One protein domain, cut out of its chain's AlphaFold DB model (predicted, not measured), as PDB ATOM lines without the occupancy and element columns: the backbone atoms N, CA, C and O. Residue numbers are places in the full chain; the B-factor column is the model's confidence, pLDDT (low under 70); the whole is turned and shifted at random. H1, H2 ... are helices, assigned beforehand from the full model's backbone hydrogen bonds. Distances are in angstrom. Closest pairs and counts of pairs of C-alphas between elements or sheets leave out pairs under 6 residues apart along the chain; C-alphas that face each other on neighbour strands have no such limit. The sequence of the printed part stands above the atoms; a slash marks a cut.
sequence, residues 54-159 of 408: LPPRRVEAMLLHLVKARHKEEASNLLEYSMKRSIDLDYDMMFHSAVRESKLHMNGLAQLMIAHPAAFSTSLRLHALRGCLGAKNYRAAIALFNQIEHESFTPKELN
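AT A GLANCE: This is residues 54 to 159 of the 408 residues of the protein "Aste57867_10195 protein" of Aphanomyces stellatus (UniProt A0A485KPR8). Two helical hairpins, H1 with H2 and H5 with H6, make the two ends of an elongated body, and H4 packs between them in the middle. H3 lies between the hairpins too, touching H1 and, only just, H5. The printed part has 106 residues with six named helices, in the order H1 to H6, and no named strand; its class is all helix. It is compact, with a radius of gyration of the C-alphas of 13.2 A, and spans 40 by 26 by 22 A.

IN THESE COORDINATES: The longest helix, H1, is residues 56 to 69, 19.9 A from C-alpha 56 at (12.023, 16.811, 12.649) to C-alpha 69. H2 is residues 72 to 84, 18.2 A, and H5 is residues 122 to 134, 18.5 A. H3 is residues 91 to 100, H4 residues 106 to 115, and H6 residues 138 to 148, 15.3 A, ending at C-alpha 148 at (-14.023, 22.910, 10.254).

HOW THE PARTS SIT: H1 and H2 form a hairpin at a shallow tilt of 19 degrees; their closest C-alphas, Leu 66 and Ala 75, are 5.6 A apart. H1 touches H3 with residues 60 to 64 alone, closest at the C-alphas of Glu 60 and Met 94, 7.0 A. H4, the hub, touches H2 with residues 72 to 76 of H2 alone, closest at the C-alphas of Ser 76 and Leu 112, 6.2 A. H4 touches H5 at a steep tilt of 47 degrees, closest at the C-alphas of Ala 110 and Ala 128, 5.7 A. H5 and H6 form a hairpin at 18 degrees, closest at the C-alphas of Leu 129 and Ala 141, 4.7 A. H1 and H6 are apart. In the six helices, every O i to N i+4 pair is within hydrogen-bond range.

THE WHOLE: The C-alphas farthest apart, those of Leu 54 and Asn 159, are 39.9 A apart. The printed part has no cut and no long link. Residues 97 to 104 and 155 to 157 have pLDDT under 70.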
ATOM      1  N   LEU A  54      13.448  11.267  17.204       84.31
ATOM      2  CA  LEU A  54      13.928  11.495  15.843       84.31
ATOM      3  C   LEU A  54      13.981  12.996  15.497       84.31
ATOM      4  O   LEU A  54      13.096  13.752  15.891       84.31
ATOM      5  N   PRO A  55      14.973  13.434  14.697       84.88
ATOM      6  CA  PRO A  55      14.998  14.779  14.131       84.88
ATOM      7  C   PRO A  55      13.742  15.109  13.297       84.88
ATOM      8  O   PRO A  55      13.351  14.276  12.471       84.88
ATOM      9  N   PRO A  56      13.195  16.341  13.397       83.38
ATOM     10  CA  PRO A  56      12.023  16.811  12.649       83.38
ATOM     11  C   PRO A  56      12.008  16.427  11.163       83.38
ATOM     12  O   PRO A  56      11.144  15.681  10.711       83.38
ATOM     13  N   ARG A  57      13.064  16.797  10.425       82.44
ATOM     14  CA  ARG A  57      13.202  16.539   8.978       82.44
ATOM     15  C   ARG A  57      13.085  15.066   8.578       82.44
ATOM     16  O   ARG A  57      12.721  14.757   7.446       82.44
ATOM     17  N   ARG A  58      13.437  14.140   9.475       84.31
ATOM     18  CA  ARG A  58      13.309  12.700   9.202       84.31
ATOM     19  C   ARG A  58      11.876  12.256   9.338       84.31
ATOM     20  O   ARG A  58      11.380  11.570   8.455       84.31
ATOM     21  N   VAL A  59      11.224  12.674  10.418       85.12
ATOM     22  CA  VAL A  59       9.810  12.386  10.631       85.12
ATOM     23  C   VAL A  59       8.987  12.956   9.476       85.12
ATOM     24  O   VAL A  59       8.143  12.246   8.941       85.12
ATOM     25  N   GLU A  60       9.322  14.154   8.989       83.62
ATOM     26  CA  GLU A  60       8.718  14.740   7.785       83.62
ATOM     27  C   GLU A  60       8.891  13.850   6.547       83.62
ATOM     28  O   GLU A  60       7.917  13.483   5.886       83.62
ATOM     29  N   ALA A  61      10.128  13.451   6.231       82.88
ATOM     30  CA  ALA A  61      10.415  12.606   5.072       82.88
ATOM     31  C   ALA A  61       9.713  11.240   5.155       82.88
ATOM     32  O   ALA A  61       9.236  10.719   4.143       82.88
ATOM     33  N   MET A  62       9.633  10.673   6.358       86.44
ATOM     34  CA  MET A  62       8.964   9.408   6.628       86.44
ATOM     35  C   MET A  62       7.444   9.531   6.496       86.44
ATOM     36  O   MET A  62       6.840   8.731   5.784       86.44
ATOM     37  N   LEU A  63       6.831  10.563   7.083       84.94
ATOM     38  CA  LEU A  63       5.402  10.859   6.935       84.94
ATOM     39  C   LEU A  63       5.035  11.067   5.463       84.94
ATOM     40  O   LEU A  63       4.097  10.444   4.965       84.94
ATOM     41  N   LEU A  64       5.810  11.870   4.731       81.31
ATOM     42  CA  LEU A  64       5.606  12.070   3.298       81.31
ATOM     43  C   LEU A  64       5.689  10.752   2.525       81.31
ATOM     44  O   LEU A  64       4.863  10.514   1.648       81.31
ATOM     45  N   HIS A  65       6.657   9.887   2.829       84.25
ATOM     46  CA  HIS A  65       6.780   8.592   2.166       84.25
ATOM     47  C   HIS A  65       5.580   7.678   2.452       84.25
ATOM     48  O   HIS A  65       5.018   7.122   1.511       84.25
ATOM     49  N   LEU A  66       5.128   7.578   3.706       84.88
ATOM     50  CA  LEU A  66       3.992   6.726   4.088       84.88
ATOM     51  C   LEU A  66       2.685   7.201   3.457       84.88
ATOM     52  O   LEU A  66       1.926   6.391   2.925       84.88
ATOM     53  N   VAL A  67       2.445   8.515   3.439       81.50
ATOM     54  CA  VAL A  67       1.252   9.087   2.797       81.50
ATOM     55  C   VAL A  67       1.259   8.827   1.292       81.50
ATOM     56  O   VAL A  67       0.223   8.478   0.722       81.50
ATOM     57  N   LYS A  68       2.424   8.940   0.643       78.75
ATOM     58  CA  LYS A  68       2.591   8.616  -0.783       78.75
ATOM     59  C   LYS A  68       2.364   7.136  -1.073       78.75
ATOM     60  O   LYS A  68       1.642   6.805  -2.008       78.75
ATOM     61  N   ALA A  69       2.933   6.268  -0.243       80.25
ATOM     62  CA  ALA A  69       2.830   4.818  -0.357       80.25
ATOM     63  C   ALA A  69       1.497   4.244   0.169       80.25
ATOM     64  O   ALA A  69       1.269   3.043   0.079       80.25
ATOM     65  N   ARG A  70       0.580   5.092   0.668       77.19
ATOM     66  CA  ARG A  70      -0.736   4.717   1.224       77.19
ATOM     67  C   ARG A  70      -0.665   3.822   2.478       77.19
ATOM     68  O   ARG A  70      -1.625   3.114   2.776       77.19
ATOM     69  N   HIS A  71       0.420   3.917   3.242       82.12
ATOM     70  CA  HIS A  71       0.616   3.269   4.543       82.12
ATOM     71  C   HIS A  71      -0.034   4.096   5.663       82.12
ATOM     72  O   HIS A  71       0.610   4.908   6.326       82.12
ATOM     73  N   LYS A  72      -1.359   3.978   5.785       78.56
ATOM     74  CA  LYS A  72      -2.193   4.861   6.621       78.56
ATOM     75  C   LYS A  72      -1.985   4.637   8.116       78.56
ATOM     76  O   LYS A  72      -1.839   5.608   8.845       78.56
ATOM     77  N   GLU A  73      -1.959   3.380   8.547       81.00
ATOM     78  CA  GLU A  73      -1.782   3.014   9.958       81.00
ATOM     79  C   GLU A  73      -0.400   3.441  10.451       81.00
ATOM     80  O   GLU A  73      -0.258   4.047  11.507       81.00
ATOM     81  N   GLU A  74       0.621   3.202   9.635       86.00
ATOM     82  CA  GLU A  74       1.994   3.589   9.920       86.00
ATOM     83  C   GLU A  74       2.143   5.117   9.965       86.00
ATOM     84  O   GLU A  74       2.804   5.645  10.857       86.00
ATOM     85  N   ALA A  75       1.493   5.847   9.049       83.81
ATOM     86  CA  ALA A  75       1.508   7.307   9.064       83.81
ATOM     87  C   ALA A  75       0.800   7.883  10.302       83.81
ATOM     88  O   ALA A  75       1.319   8.826  10.897       83.81
ATOM     89  N   SER A  76      -0.333   7.304  10.720       81.94
ATOM     90  CA  SER A  76      -1.030   7.677  11.959       81.94
ATOM     91  C   SER A  76      -0.155   7.422  13.183       81.94
ATOM     92  O   SER A  76       0.040   8.320  13.996       81.94
ATOM     93  N   ASN A  77       0.455   6.239  13.278       84.69
ATOM     94  CA  ASN A  77       1.343   5.887  14.387       84.69
ATOM     95  C   ASN A  77       2.547   6.837  14.487       84.69
ATOM     96  O   ASN A  77       2.944   7.234  15.584       84.69
ATOM     97  N   LEU A  78       3.123   7.223  13.345       86.12
ATOM     98  CA  LEU A  78       4.252   8.149  13.302       86.12
ATOM     99  C   LEU A  78       3.843   9.592  13.649       86.12
ATOM    100  O   LEU A  78       4.614  10.297  14.299       86.12
ATOM    101  N   LEU A  79       2.634  10.013  13.266       84.44
ATOM    102  CA  LEU A  79       2.066  11.315  13.626       84.44
ATOM    103  C   LEU A  79       1.727  11.394  15.123       84.44
ATOM    104  O   LEU A  79       2.035  12.377  15.790       84.44
ATOM    105  N   GLU A  80       1.154  10.338  15.697       84.62
ATOM    106  CA  GLU A  80       0.955  10.269  17.146       84.62
ATOM    107  C   GLU A  80       2.279  10.316  17.904       84.62
ATOM    108  O   GLU A  80       2.376  10.969  18.944       84.62
ATOM    109  N   TYR A  81       3.300   9.622  17.397       87.56
ATOM    110  CA  TYR A  81       4.641   9.666  17.964       87.56
ATOM    111  C   TYR A  81       5.207  11.093  17.954       87.56
ATOM    112  O   TYR A  81       5.707  11.541  18.988       87.56
ATOM    113  N   SER A  82       5.094  11.831  16.843       86.12
ATOM    114  CA  SER A  82       5.596  13.210  16.769       86.12
ATOM    115  C   SER A  82       4.850  14.151  17.709       86.12
ATOM    116  O   SER A  82       5.492  14.957  18.382       86.12
ATOM    117  N   MET A  83       3.527  13.998  17.836       83.62
ATOM    118  CA  MET A  83       2.719  14.758  18.795       83.62
ATOM    119  C   MET A  83       3.094  14.436  20.249       83.62
ATOM    120  O   MET A  83       3.364  15.348  21.028       83.62
ATOM    121  N   LYS A  84       3.177  13.146  20.618       85.56
ATOM    122  CA  LYS A  84       3.537  12.689  21.979       85.56
ATOM    123  C   LYS A  84       4.938  13.138  22.398       85.56
ATOM    124  O   LYS A  84       5.191  13.331  23.582       85.56
ATOM    125  N   ARG A  85       5.856  13.270  21.440       84.19
ATOM    126  CA  ARG A  85       7.246  13.691  21.670       84.19
ATOM    127  C   ARG A  85       7.477  15.188  21.449       84.19
ATOM    128  O   ARG A  85       8.626  15.611  21.527       84.19
ATOM    129  N   SER A  86       6.424  15.967  21.177       82.38
ATOM    130  CA  SER A  86       6.505  17.409  20.900       82.38
ATOM    131  C   SER A  86       7.553  17.757  19.836       82.38
ATOM    132  O   SER A  86       8.302  18.723  19.972       82.38
ATOM    133  N   ILE A  87       7.638  16.938  18.785       84.12
ATOM    134  CA  ILE A  87       8.533  17.196  17.656       84.12
ATOM    135  C   ILE A  87       7.931  18.351  16.856       84.12
ATOM    136  O   ILE A  87       6.825  18.225  16.329       84.12
ATOM    137  N   ASP A  88       8.664  19.460  16.784       80.69
ATOM    138  CA  ASP A  88       8.265  20.664  16.054       80.69
ATOM    139  C   ASP A  88       8.310  20.400  14.542       80.69
ATOM    140  O   ASP A  88       9.375  20.425  13.919       80.69
ATOM    141  N   LEU A  89       7.154  20.034  13.987       80.19
ATOM    142  CA  LEU A  89       6.951  19.756  12.572       80.19
ATOM    143  C   LEU A  89       6.039  20.825  11.981       80.19
ATOM    144  O   LEU A  89       4.903  20.995  12.425       80.19
ATOM    145  N   ASP A  90       6.501  21.482  10.921       78.06
ATOM    146  CA  ASP A  90       5.654  22.366  10.122       78.06
ATOM    147  C   ASP A  90       4.854  21.521   9.117       78.06
ATOM    148  O   ASP A  90       5.195  21.392   7.934       78.06
ATOM    149  N   TYR A  91       3.801  20.870   9.622       75.62
ATOM    150  CA  TYR A  91       2.937  20.003   8.818       75.62
ATOM    151  C   TYR A  91       2.312  20.756   7.639       75.62
ATOM    152  O   TYR A  91       2.141  20.181   6.560       75.62
ATOM    153  N   ASP A  92       2.018  22.044   7.814       72.12
ATOM    154  CA  ASP A  92       1.415  22.885   6.787       72.12
ATOM    155  C   ASP A  92       2.370  23.096   5.612       72.12
ATOM    156  O   ASP A  92       2.013  22.796   4.469       72.12
ATOM    157  N   MET A  93       3.610  23.519   5.872       74.69
ATOM    158  CA  MET A  93       4.625  23.680   4.825       74.69
ATOM    159  C   MET A  93       5.006  22.349   4.174       74.69
ATOM    160  O   MET A  93       5.169  22.268   2.946       74.69
ATOM    161  N   MET A  94       5.116  21.286   4.972       75.12
ATOM    162  CA  MET A  94       5.455  19.952   4.485       75.12
ATOM    163  C   MET A  94       4.403  19.432   3.495       75.12
ATOM    164  O   MET A  94       4.742  18.993   2.393       75.12
ATOM    165  N   PHE A  95       3.119  19.492   3.852       74.31
ATOM    166  CA  PHE A  95       2.064  18.983   2.983       74.31
ATOM    167  C   PHE A  95       1.749  19.938   1.830       74.31
ATOM    168  O   PHE A  95       1.538  19.465   0.713       74.31
ATOM    169  N   HIS A  96       1.810  21.257   2.026       73.38
ATOM    170  CA  HIS A  96       1.591  22.215   0.940       73.38
ATOM    171  C   HIS A  96       2.646  22.080  -0.169       73.38
ATOM    172  O   HIS A  96       2.308  22.093  -1.357       73.38
ATOM    173  N   SER A  97       3.927  21.929   0.183       69.44
ATOM    174  CA  SER A  97       4.997  21.728  -0.805       69.44
ATOM    175  C   SER A  97       4.816  20.415  -1.577       69.44
ATOM    176  O   SER A  97       4.861  20.405  -2.808       69.44
ATOM    177  N   ALA A  98       4.509  19.321  -0.878       68.19
ATOM    178  CA  ALA A  98       4.324  18.011  -1.491       68.19
ATOM    179  C   ALA A  98       3.066  17.907  -2.373       68.19
ATOM    180  O   ALA A  98       3.091  17.202  -3.387       68.19
ATOM    181  N   VAL A  99       1.981  18.602  -2.012       68.69
ATOM    182  CA  VAL A  99       0.764  18.681  -2.832       68.69
ATOM    183  C   VAL A  99       0.999  19.541  -4.074       68.69
ATOM    184  O   VAL A  99       0.620  19.123  -5.165       68.69
ATOM    185  N   ARG A 100       1.696  20.683  -3.951       67.12
ATOM    186  CA  ARG A 100       2.055  21.533  -5.103       67.12
ATOM    187  C   ARG A 100       2.868  20.773  -6.148       67.12
ATOM    188  O   ARG A 100       2.676  20.953  -7.343       67.12
ATOM    189  N   GLU A 101       3.759  19.897  -5.702       64.56
ATOM    190  CA  GLU A 101       4.568  19.054  -6.584       64.56
ATOM    191  C   GLU A 101       3.799  17.842  -7.147       64.56
ATOM    192  O   GLU A 101       4.398  16.995  -7.803       64.56
ATOM    193  N   SER A 102       2.485  17.732  -6.896       61.59
ATOM    194  CA  SER A 102       1.624  16.590  -7.259       61.59
ATOM    195  C   SER A 102       2.123  15.241  -6.737       61.59
ATOM    196  O   SER A 102       1.725  14.182  -7.218       61.59
ATOM    197  N   LYS A 103       3.000  15.252  -5.731       62.72
ATOM    198  CA  LYS A 103       3.633  14.034  -5.233       62.72
ATOM    199  C   LYS A 103       2.771  13.316  -4.202       62.72
ATOM    200  O   LYS A 103       3.152  12.214  -3.838       62.72
ATOM    201  N   LEU A 104       1.694  13.913  -3.680       66.69
ATOM    202  CA  LEU A 104       0.992  13.433  -2.484       66.69
ATOM    203  C   LEU A 104      -0.448  12.961  -2.758       66.69
ATOM    204  O   LEU A 104      -1.208  13.597  -3.483       66.69
ATOM    205  N   HIS A 105      -0.847  11.852  -2.128       70.50
ATOM    206  CA  HIS A 105      -2.178  11.268  -2.281       70.50
ATOM    207  C   HIS A 105      -3.202  11.937  -1.346       70.50
ATOM    208  O   HIS A 105      -3.251  11.630  -0.152       70.50
ATOM    209  N   MET A 106      -4.063  12.806  -1.893       73.19
ATOM    210  CA  MET A 106      -5.025  13.614  -1.117       73.19
ATOM    211  C   MET A 106      -5.961  12.785  -0.227       73.19
ATOM    212  O   MET A 106      -6.247  13.183   0.897       73.19
ATOM    213  N   ASN A 107      -6.370  11.588  -0.661       72.75
ATOM    214  CA  ASN A 107      -7.217  10.719   0.166       72.75
ATOM    215  C   ASN A 107      -6.478  10.144   1.387       72.75
ATOM    216  O   ASN A 107      -7.113   9.859   2.396       72.75
ATOM    217  N   GLY A 108      -5.162   9.921   1.289       73.94
ATOM    218  CA  GLY A 108      -4.363   9.434   2.421       73.94
ATOM    219  C   GLY A 108      -4.149  10.539   3.449       73.94
ATOM    220  O   GLY A 108      -4.349  10.328   4.641       73.94
ATOM    221  N   LEU A 109      -3.844  11.744   2.959       81.12
ATOM    222  CA  LEU A 109      -3.714  12.940   3.783       81.12
ATOM    223  C   LEU A 109      -5.017  13.290   4.513       81.12
ATOM    224  O   LEU A 109      -5.003  13.518   5.717       81.12
ATOM    225  N   ALA A 110      -6.148  13.271   3.804       83.69
ATOM    226  CA  ALA A 110      -7.454  13.564   4.385       83.69
ATOM    227  C   ALA A 110      -7.800  12.628   5.549       83.69
ATOM    228  O   ALA A 110      -8.341  13.074   6.552       83.69
ATOM    229  N   GLN A 111      -7.462  11.341   5.453       83.12
ATOM    230  CA  GLN A 111      -7.723  10.390   6.537       83.12
ATOM    231  C   GLN A 111      -6.880  10.664   7.784       83.12
ATOM    232  O   GLN A 111      -7.407  10.576   8.889       83.12
ATOM    233  N   LEU A 112      -5.614  11.052   7.612       84.19
ATOM    234  CA  LEU A 112      -4.764  11.467   8.732       84.19
ATOM    235  C   LEU A 112      -5.296  12.726   9.410       84.19
ATOM    236  O   LEU A 112      -5.334  12.792  10.634       84.19
ATOM    237  N   MET A 113      -5.761  13.696   8.622       87.81
ATOM    238  CA  MET A 113      -6.382  14.915   9.144       87.81
ATOM    239  C   MET A 113      -7.666  14.636   9.907       87.81
ATOM    240  O   MET A 113      -7.877  15.209  10.969       87.81
ATOM    241  N   ILE A 114      -8.497  13.729   9.389       87.00
ATOM    242  CA  ILE A 114      -9.726  13.320  10.065       87.00
ATOM    243  C   ILE A 114      -9.398  12.665  11.415       87.00
ATOM    244  O   ILE A 114     -10.074  12.956  12.398       87.00
ATOM    245  N   ALA A 115      -8.364  11.821  11.479       86.12
ATOM    246  CA  ALA A 115      -7.956  11.144  12.710       86.12
ATOM    247  C   ALA A 115      -7.292  12.084  13.737       86.12
ATOM    248  O   ALA A 115      -7.475  11.902  14.938       86.12
ATOM    249  N   HIS A 116      -6.554  13.100  13.280       85.00
ATOM    250  CA  HIS A 116      -5.776  14.000  14.140       85.00
ATOM    251  C   HIS A 116      -6.013  15.482  13.790       85.00
ATOM    252  O   HIS A 116      -5.087  16.167  13.354       85.00
ATOM    253  N   PRO A 117      -7.230  16.026  13.988       83.50
ATOM    254  CA  PRO A 117      -7.592  17.367  13.516       83.50
ATOM    255  C   PRO A 117      -6.742  18.486  14.134       83.50
ATOM    256  O   PRO A 117      -6.416  19.450  13.448       83.50
ATOM    257  N   ALA A 118      -6.329  18.338  15.397       82.75
ATOM    258  CA  ALA A 118      -5.510  19.324  16.106       82.75
ATOM    259  C   ALA A 118      -4.063  19.430  15.587       82.75
ATOM    260  O   ALA A 118      -3.374  20.395  15.906       82.75
ATOM    261  N   ALA A 119      -3.590  18.455  14.803       81.12
ATOM    262  CA  ALA A 119      -2.236  18.463  14.251       81.12
ATOM    263  C   ALA A 119      -2.095  19.353  13.002       81.12
ATOM    264  O   ALA A 119      -0.977  19.598  12.556       81.12
ATOM    265  N   PHE A 120      -3.207  19.815  12.418       83.94
ATOM    266  CA  PHE A 120      -3.224  20.473  11.111       83.94
ATOM    267  C   PHE A 120      -3.983  21.795  11.143       83.94
ATOM    268  O   PHE A 120      -5.077  21.883  11.709       83.94
ATOM    269  N   SER A 121      -3.467  22.812  10.446       84.69
ATOM    270  CA  SER A 121      -4.197  24.071  10.308       84.69
ATOM    271  C   SER A 121      -5.528  23.896   9.573       84.69
ATOM    272  O   SER A 121      -5.726  22.994   8.749       84.69
ATOM    273  N   THR A 122      -6.452  24.822   9.826       86.00
ATOM    274  CA  THR A 122      -7.718  24.948   9.090       86.00
ATOM    275  C   THR A 122      -7.482  25.108   7.587       86.00
ATOM    276  O   THR A 122      -8.174  24.492   6.781       86.00
ATOM    277  N   SER A 123      -6.461  25.882   7.198       83.44
ATOM    278  CA  SER A 123      -6.095  26.121   5.794       83.44
ATOM    279  C   SER A 123      -5.739  24.822   5.067       83.44
ATOM    280  O   SER A 123      -6.242  24.542   3.973       83.44
ATOM    281  N   LEU A 124      -4.932  23.970   5.702       82.50
ATOM    282  CA  LEU A 124      -4.536  22.695   5.122       82.50
ATOM    283  C   LEU A 124      -5.717  21.706   5.052       82.50
ATOM    284  O   LEU A 124      -5.890  21.030   4.033       82.50
ATOM    285  N   ARG A 125      -6.589  21.676   6.072       86.88
ATOM    286  CA  ARG A 125      -7.832  20.877   6.061       86.88
ATOM    287  C   ARG A 125      -8.807  21.330   4.966       86.88
ATOM    288  O   ARG A 125      -9.374  20.484   4.273       86.88
ATOM    289  N   LEU A 126      -8.938  22.638   4.726       86.38
ATOM    290  CA  LEU A 126      -9.711  23.198   3.605       86.38
ATOM    291  C   LEU A 126      -9.145  22.760   2.248       86.38
ATOM    292  O   LEU A 126      -9.900  22.395   1.342       86.38
ATOM    293  N   HIS A 127      -7.820  22.764   2.098       84.06
ATOM    294  CA  HIS A 127      -7.169  22.294   0.878       84.06
ATOM    295  C   HIS A 127      -7.422  20.797   0.638       84.06
ATOM    296  O   HIS A 127      -7.798  20.395  -0.469       84.06
ATOM    297  N   ALA A 128      -7.295  19.977   1.684       85.62
ATOM    298  CA  ALA A 128      -7.600  18.549   1.631       85.62
ATOM    299  C   ALA A 128      -9.068  18.278   1.280       85.62
ATOM    300  O   ALA A 128      -9.345  17.410   0.452       85.62
ATOM    301  N   LEU A 129     -10.002  19.055   1.836       89.12
ATOM    302  CA  LEU A 129     -11.429  18.970   1.530       89.12
ATOM    303  C   LEU A 129     -11.690  19.219   0.040       89.12
ATOM    304  O   LEU A 129     -12.332  18.395  -0.612       89.12
ATOM    305  N   ARG A 130     -11.150  20.305  -0.530       85.75
ATOM    306  CA  ARG A 130     -11.291  20.601  -1.970       85.75
ATOM    307  C   ARG A 130     -10.694  19.494  -2.838       85.75
ATOM    308  O   ARG A 130     -11.309  19.089  -3.823       85.75
ATOM    309  N   GLY A 131      -9.532  18.968  -2.449       82.25
ATOM    310  CA  GLY A 131      -8.915  17.824  -3.122       82.25
ATOM    311  C   GLY A 131      -9.783  16.564  -3.064       82.25
ATOM    312  O   GLY A 131      -9.899  15.859  -4.064       82.25
ATOM    313  N   CYS A 132     -10.453  16.304  -1.937       87.81
ATOM    314  CA  CYS A 132     -11.393  15.189  -1.804       87.81
ATOM    315  C   CYS A 132     -12.620  15.356  -2.705       87.81
ATOM    316  O   CYS A 132     -13.035  14.381  -3.330       87.81
ATOM    317  N   LEU A 133     -13.170  16.570  -2.826       87.88
ATOM    318  CA  LEU A 133     -14.275  16.856  -3.750       87.88
ATOM    319  C   LEU A 133     -13.862  16.617  -5.210       87.88
ATOM    320  O   LEU A 133     -14.574  15.925  -5.937       87.88
ATOM    321  N   GLY A 134     -12.680  17.093  -5.619       82.69
ATOM    322  CA  GLY A 134     -12.126  16.830  -6.956       82.69
ATOM    323  C   GLY A 134     -11.867  15.344  -7.226       82.69
ATOM    324  O   GLY A 134     -12.142  14.848  -8.315       82.69
ATOM    325  N   ALA A 135     -11.420  14.598  -6.212       83.50
ATOM    326  CA  ALA A 135     -11.220  13.151  -6.285       83.50
ATOM    327  C   ALA A 135     -12.517  12.329  -6.121       83.50
ATOM    328  O   ALA A 135     -12.454  11.099  -6.054       83.50
ATOM    329  N   LYS A 136     -13.691  12.979  -6.041       88.12
ATOM    330  CA  LYS A 136     -15.007  12.345  -5.831       88.12
ATOM    331  C   LYS A 136     -15.081  11.492  -4.555       88.12
ATOM    332  O   LYS A 136     -15.797  10.491  -4.496       88.12
ATOM    333  N   ASN A 137     -14.316  11.866  -3.530       87.88
ATOM    334  CA  ASN A 137     -14.303  11.234  -2.214       87.88
ATOM    335  C   ASN A 137     -15.165  12.041  -1.231       87.88
ATOM    336  O   ASN A 137     -14.665  12.692  -0.311       87.88
ATOM    337  N   TYR A 138     -16.483  12.003  -1.446       90.44
ATOM    338  CA  TYR A 138     -17.454  12.800  -0.688       90.44
ATOM    339  C   TYR A 138     -17.456  12.470   0.805       90.44
ATOM    340  O   TYR A 138     -17.557  13.371   1.628       90.44
ATOM    341  N   ARG A 139     -17.242  11.199   1.172       89.38
ATOM    342  CA  ARG A 139     -17.178  10.774   2.579       89.38
ATOM    343  C   ARG A 139     -16.058  11.482   3.343       89.38
ATOM    344  O   ARG A 139     -16.291  11.980   4.439       89.38
ATOM    345  N   ALA A 140     -14.854  11.538   2.771       88.94
ATOM    346  CA  ALA A 140     -13.738  12.243   3.399       88.94
ATOM    347  C   ALA A 140     -13.954  13.765   3.395       88.94
ATOM    348  O   ALA A 140     -13.648  14.421   4.387       88.94
ATOM    349  N   ALA A 141     -14.525  14.319   2.319       90.88
ATOM    350  CA  ALA A 141     -14.839  15.745   2.243       90.88
ATOM    351  C   ALA A 141     -15.846  16.182   3.322       90.88
ATOM    352  O   ALA A 141     -15.618  17.191   3.983       90.88
ATOM    353  N   ILE A 142     -16.916  15.409   3.541       92.06
ATOM    354  CA  ILE A 142     -17.931  15.678   4.574       92.06
ATOM    355  C   ILE A 142     -17.331  15.538   5.979       92.06
ATOM    356  O   ILE A 142     -17.572  16.382   6.836       92.06
ATOM    357  N   ALA A 143     -16.501  14.517   6.219       91.56
ATOM    358  CA  ALA A 143     -15.828  14.350   7.506       91.56
ATOM    359  C   ALA A 143     -14.901  15.533   7.834       91.56
ATOM    360  O   ALA A 143     -14.926  16.037   8.954       91.56
ATOM    361  N   LEU A 144     -14.134  16.018   6.850       90.69
ATOM    362  CA  LEU A 144     -13.323  17.229   6.999       90.69
ATOM    363  C   LEU A 144     -14.193  18.474   7.202       90.69
ATOM    364  O   LEU A 144     -13.854  19.315   8.029       90.69
ATOM    365  N   PHE A 145     -15.318  18.586   6.489       92.19
ATOM    366  CA  PHE A 145     -16.258  19.697   6.639       92.19
ATOM    367  C   PHE A 145     -16.804  19.793   8.067       92.19
ATOM    368  O   PHE A 145     -16.735  20.862   8.666       92.19
ATOM    369  N   ASN A 146     -17.251  18.673   8.641       90.69
ATOM    370  CA  ASN A 146     -17.781  18.623  10.007       90.69
ATOM    371  C   ASN A 146     -16.762  19.088  11.063       90.69
ATOM    372  O   ASN A 146     -17.153  19.600  12.106       90.69
ATOM    373  N   GLN A 147     -15.461  18.926  10.806       89.12
ATOM    374  CA  GLN A 147     -14.409  19.377  11.723       89.12
ATOM    375  C   GLN A 147     -14.148  20.881  11.648       89.12
ATOM    376  O   GLN A 147     -13.711  21.459  12.635       89.12
ATOM    377  N   ILE A 148     -14.374  21.503  10.489       87.19
ATOM    378  CA  ILE A 148     -14.023  22.910  10.254       87.19
ATOM    379  C   ILE A 148     -15.232  23.843  10.235       87.19
ATOM    380  O   ILE A 148     -15.036  25.046  10.299       87.19
ATOM    381  N   GLU A 149     -16.469  23.346  10.128       84.31
ATOM    382  CA  GLU A 149     -17.672  24.163   9.882       84.31
ATOM    383  C   GLU A 149     -17.846  25.336  10.866       84.31
ATOM    384  O   GLU A 149     -18.289  26.419  10.457       84.31
ATOM    385  N   HIS A 150     -17.458  25.124  12.127       82.81
ATOM    386  CA  HIS A 150     -17.546  26.090  13.228       82.81
ATOM    387  C   HIS A 150     -16.286  26.946  13.418       82.81
ATOM    388  O   HIS A 150     -16.284  27.859  14.242       82.81
ATOM    389  N   GLU A 151     -15.216  26.669  12.677       82.88
ATOM    390  CA  GLU A 151     -13.979  27.438  12.753       82.88
ATOM    391  C   GLU A 151     -14.096  28.752  11.966       82.88
ATOM    392  O   GLU A 151     -14.842  28.871  10.988       82.88
ATOM    393  N   SER A 152     -13.343  29.769  12.384       73.56
ATOM    394  CA  SER A 152     -13.300  31.058  11.696       73.56
ATOM    395  C   SER A 152     -12.418  30.976  10.445       73.56
ATOM    396  O   SER A 152     -11.195  30.917  10.550       73.56
ATOM    397  N   PHE A 153     -13.026  31.017   9.261       77.19
ATOM    398  CA  PHE A 153     -12.332  31.133   7.973       77.19
ATOM    399  C   PHE A 153     -13.127  32.023   7.010       77.19
ATOM    400  O   PHE A 153     -14.295  32.342   7.262       77.19
ATOM    401  N   THR A 154     -12.506  32.473   5.914       71.25
ATOM    402  CA  THR A 154     -13.182  33.426   5.026       71.25
ATOM    403  C   THR A 154     -14.322  32.745   4.249       71.25
ATOM    404  O   THR A 154     -14.143  31.648   3.715       71.25
ATOM    405  N   PRO A 155     -15.504  33.378   4.101       60.50
ATOM    406  CA  PRO A 155     -16.646  32.762   3.411       60.50
ATOM    407  C   PRO A 155     -16.361  32.352   1.960       60.50
ATOM    408  O   PRO A 155     -16.997  31.446   1.433       60.50
ATOM    409  N   LYS A 156     -15.391  33.005   1.304       67.50
ATOM    410  CA  LYS A 156     -15.006  32.725  -0.088       67.50
ATOM    411  C   LYS A 156     -14.252  31.404  -0.249       67.50
ATOM    412  O   LYS A 156     -14.125  30.909  -1.363       67.50
ATOM    413  N   GLU A 157     -13.741  30.834   0.837       68.88
ATOM    414  CA  GLU A 157     -12.938  29.617   0.782       68.88
ATOM    415  C   GLU A 157     -13.780  28.337   0.700       68.88
ATOM    416  O   GLU A 157     -13.256  27.289   0.304       68.88
ATOM    417  N   LEU A 158     -15.071  28.386   1.024       78.38
ATOM    418  CA  LEU A 158     -15.887  27.183   1.113       78.38
ATOM    419  C   LEU A 158     -17.305  27.415   0.606       78.38
ATOM    420  O   LEU A 158     -18.014  28.296   1.086       78.38
ATOM    421  N   ASN A 159     -17.763  26.549  -0.299       85.44
ATOM    422  CA  ASN A 159     -19.172  26.500  -0.660       85.44
ATOM    423  C   ASN A 159     -19.944  25.728   0.424       85.44
ATOM    424  O   ASN A 159     -20.215  24.536   0.279       85.44
TER     425      ASN A 159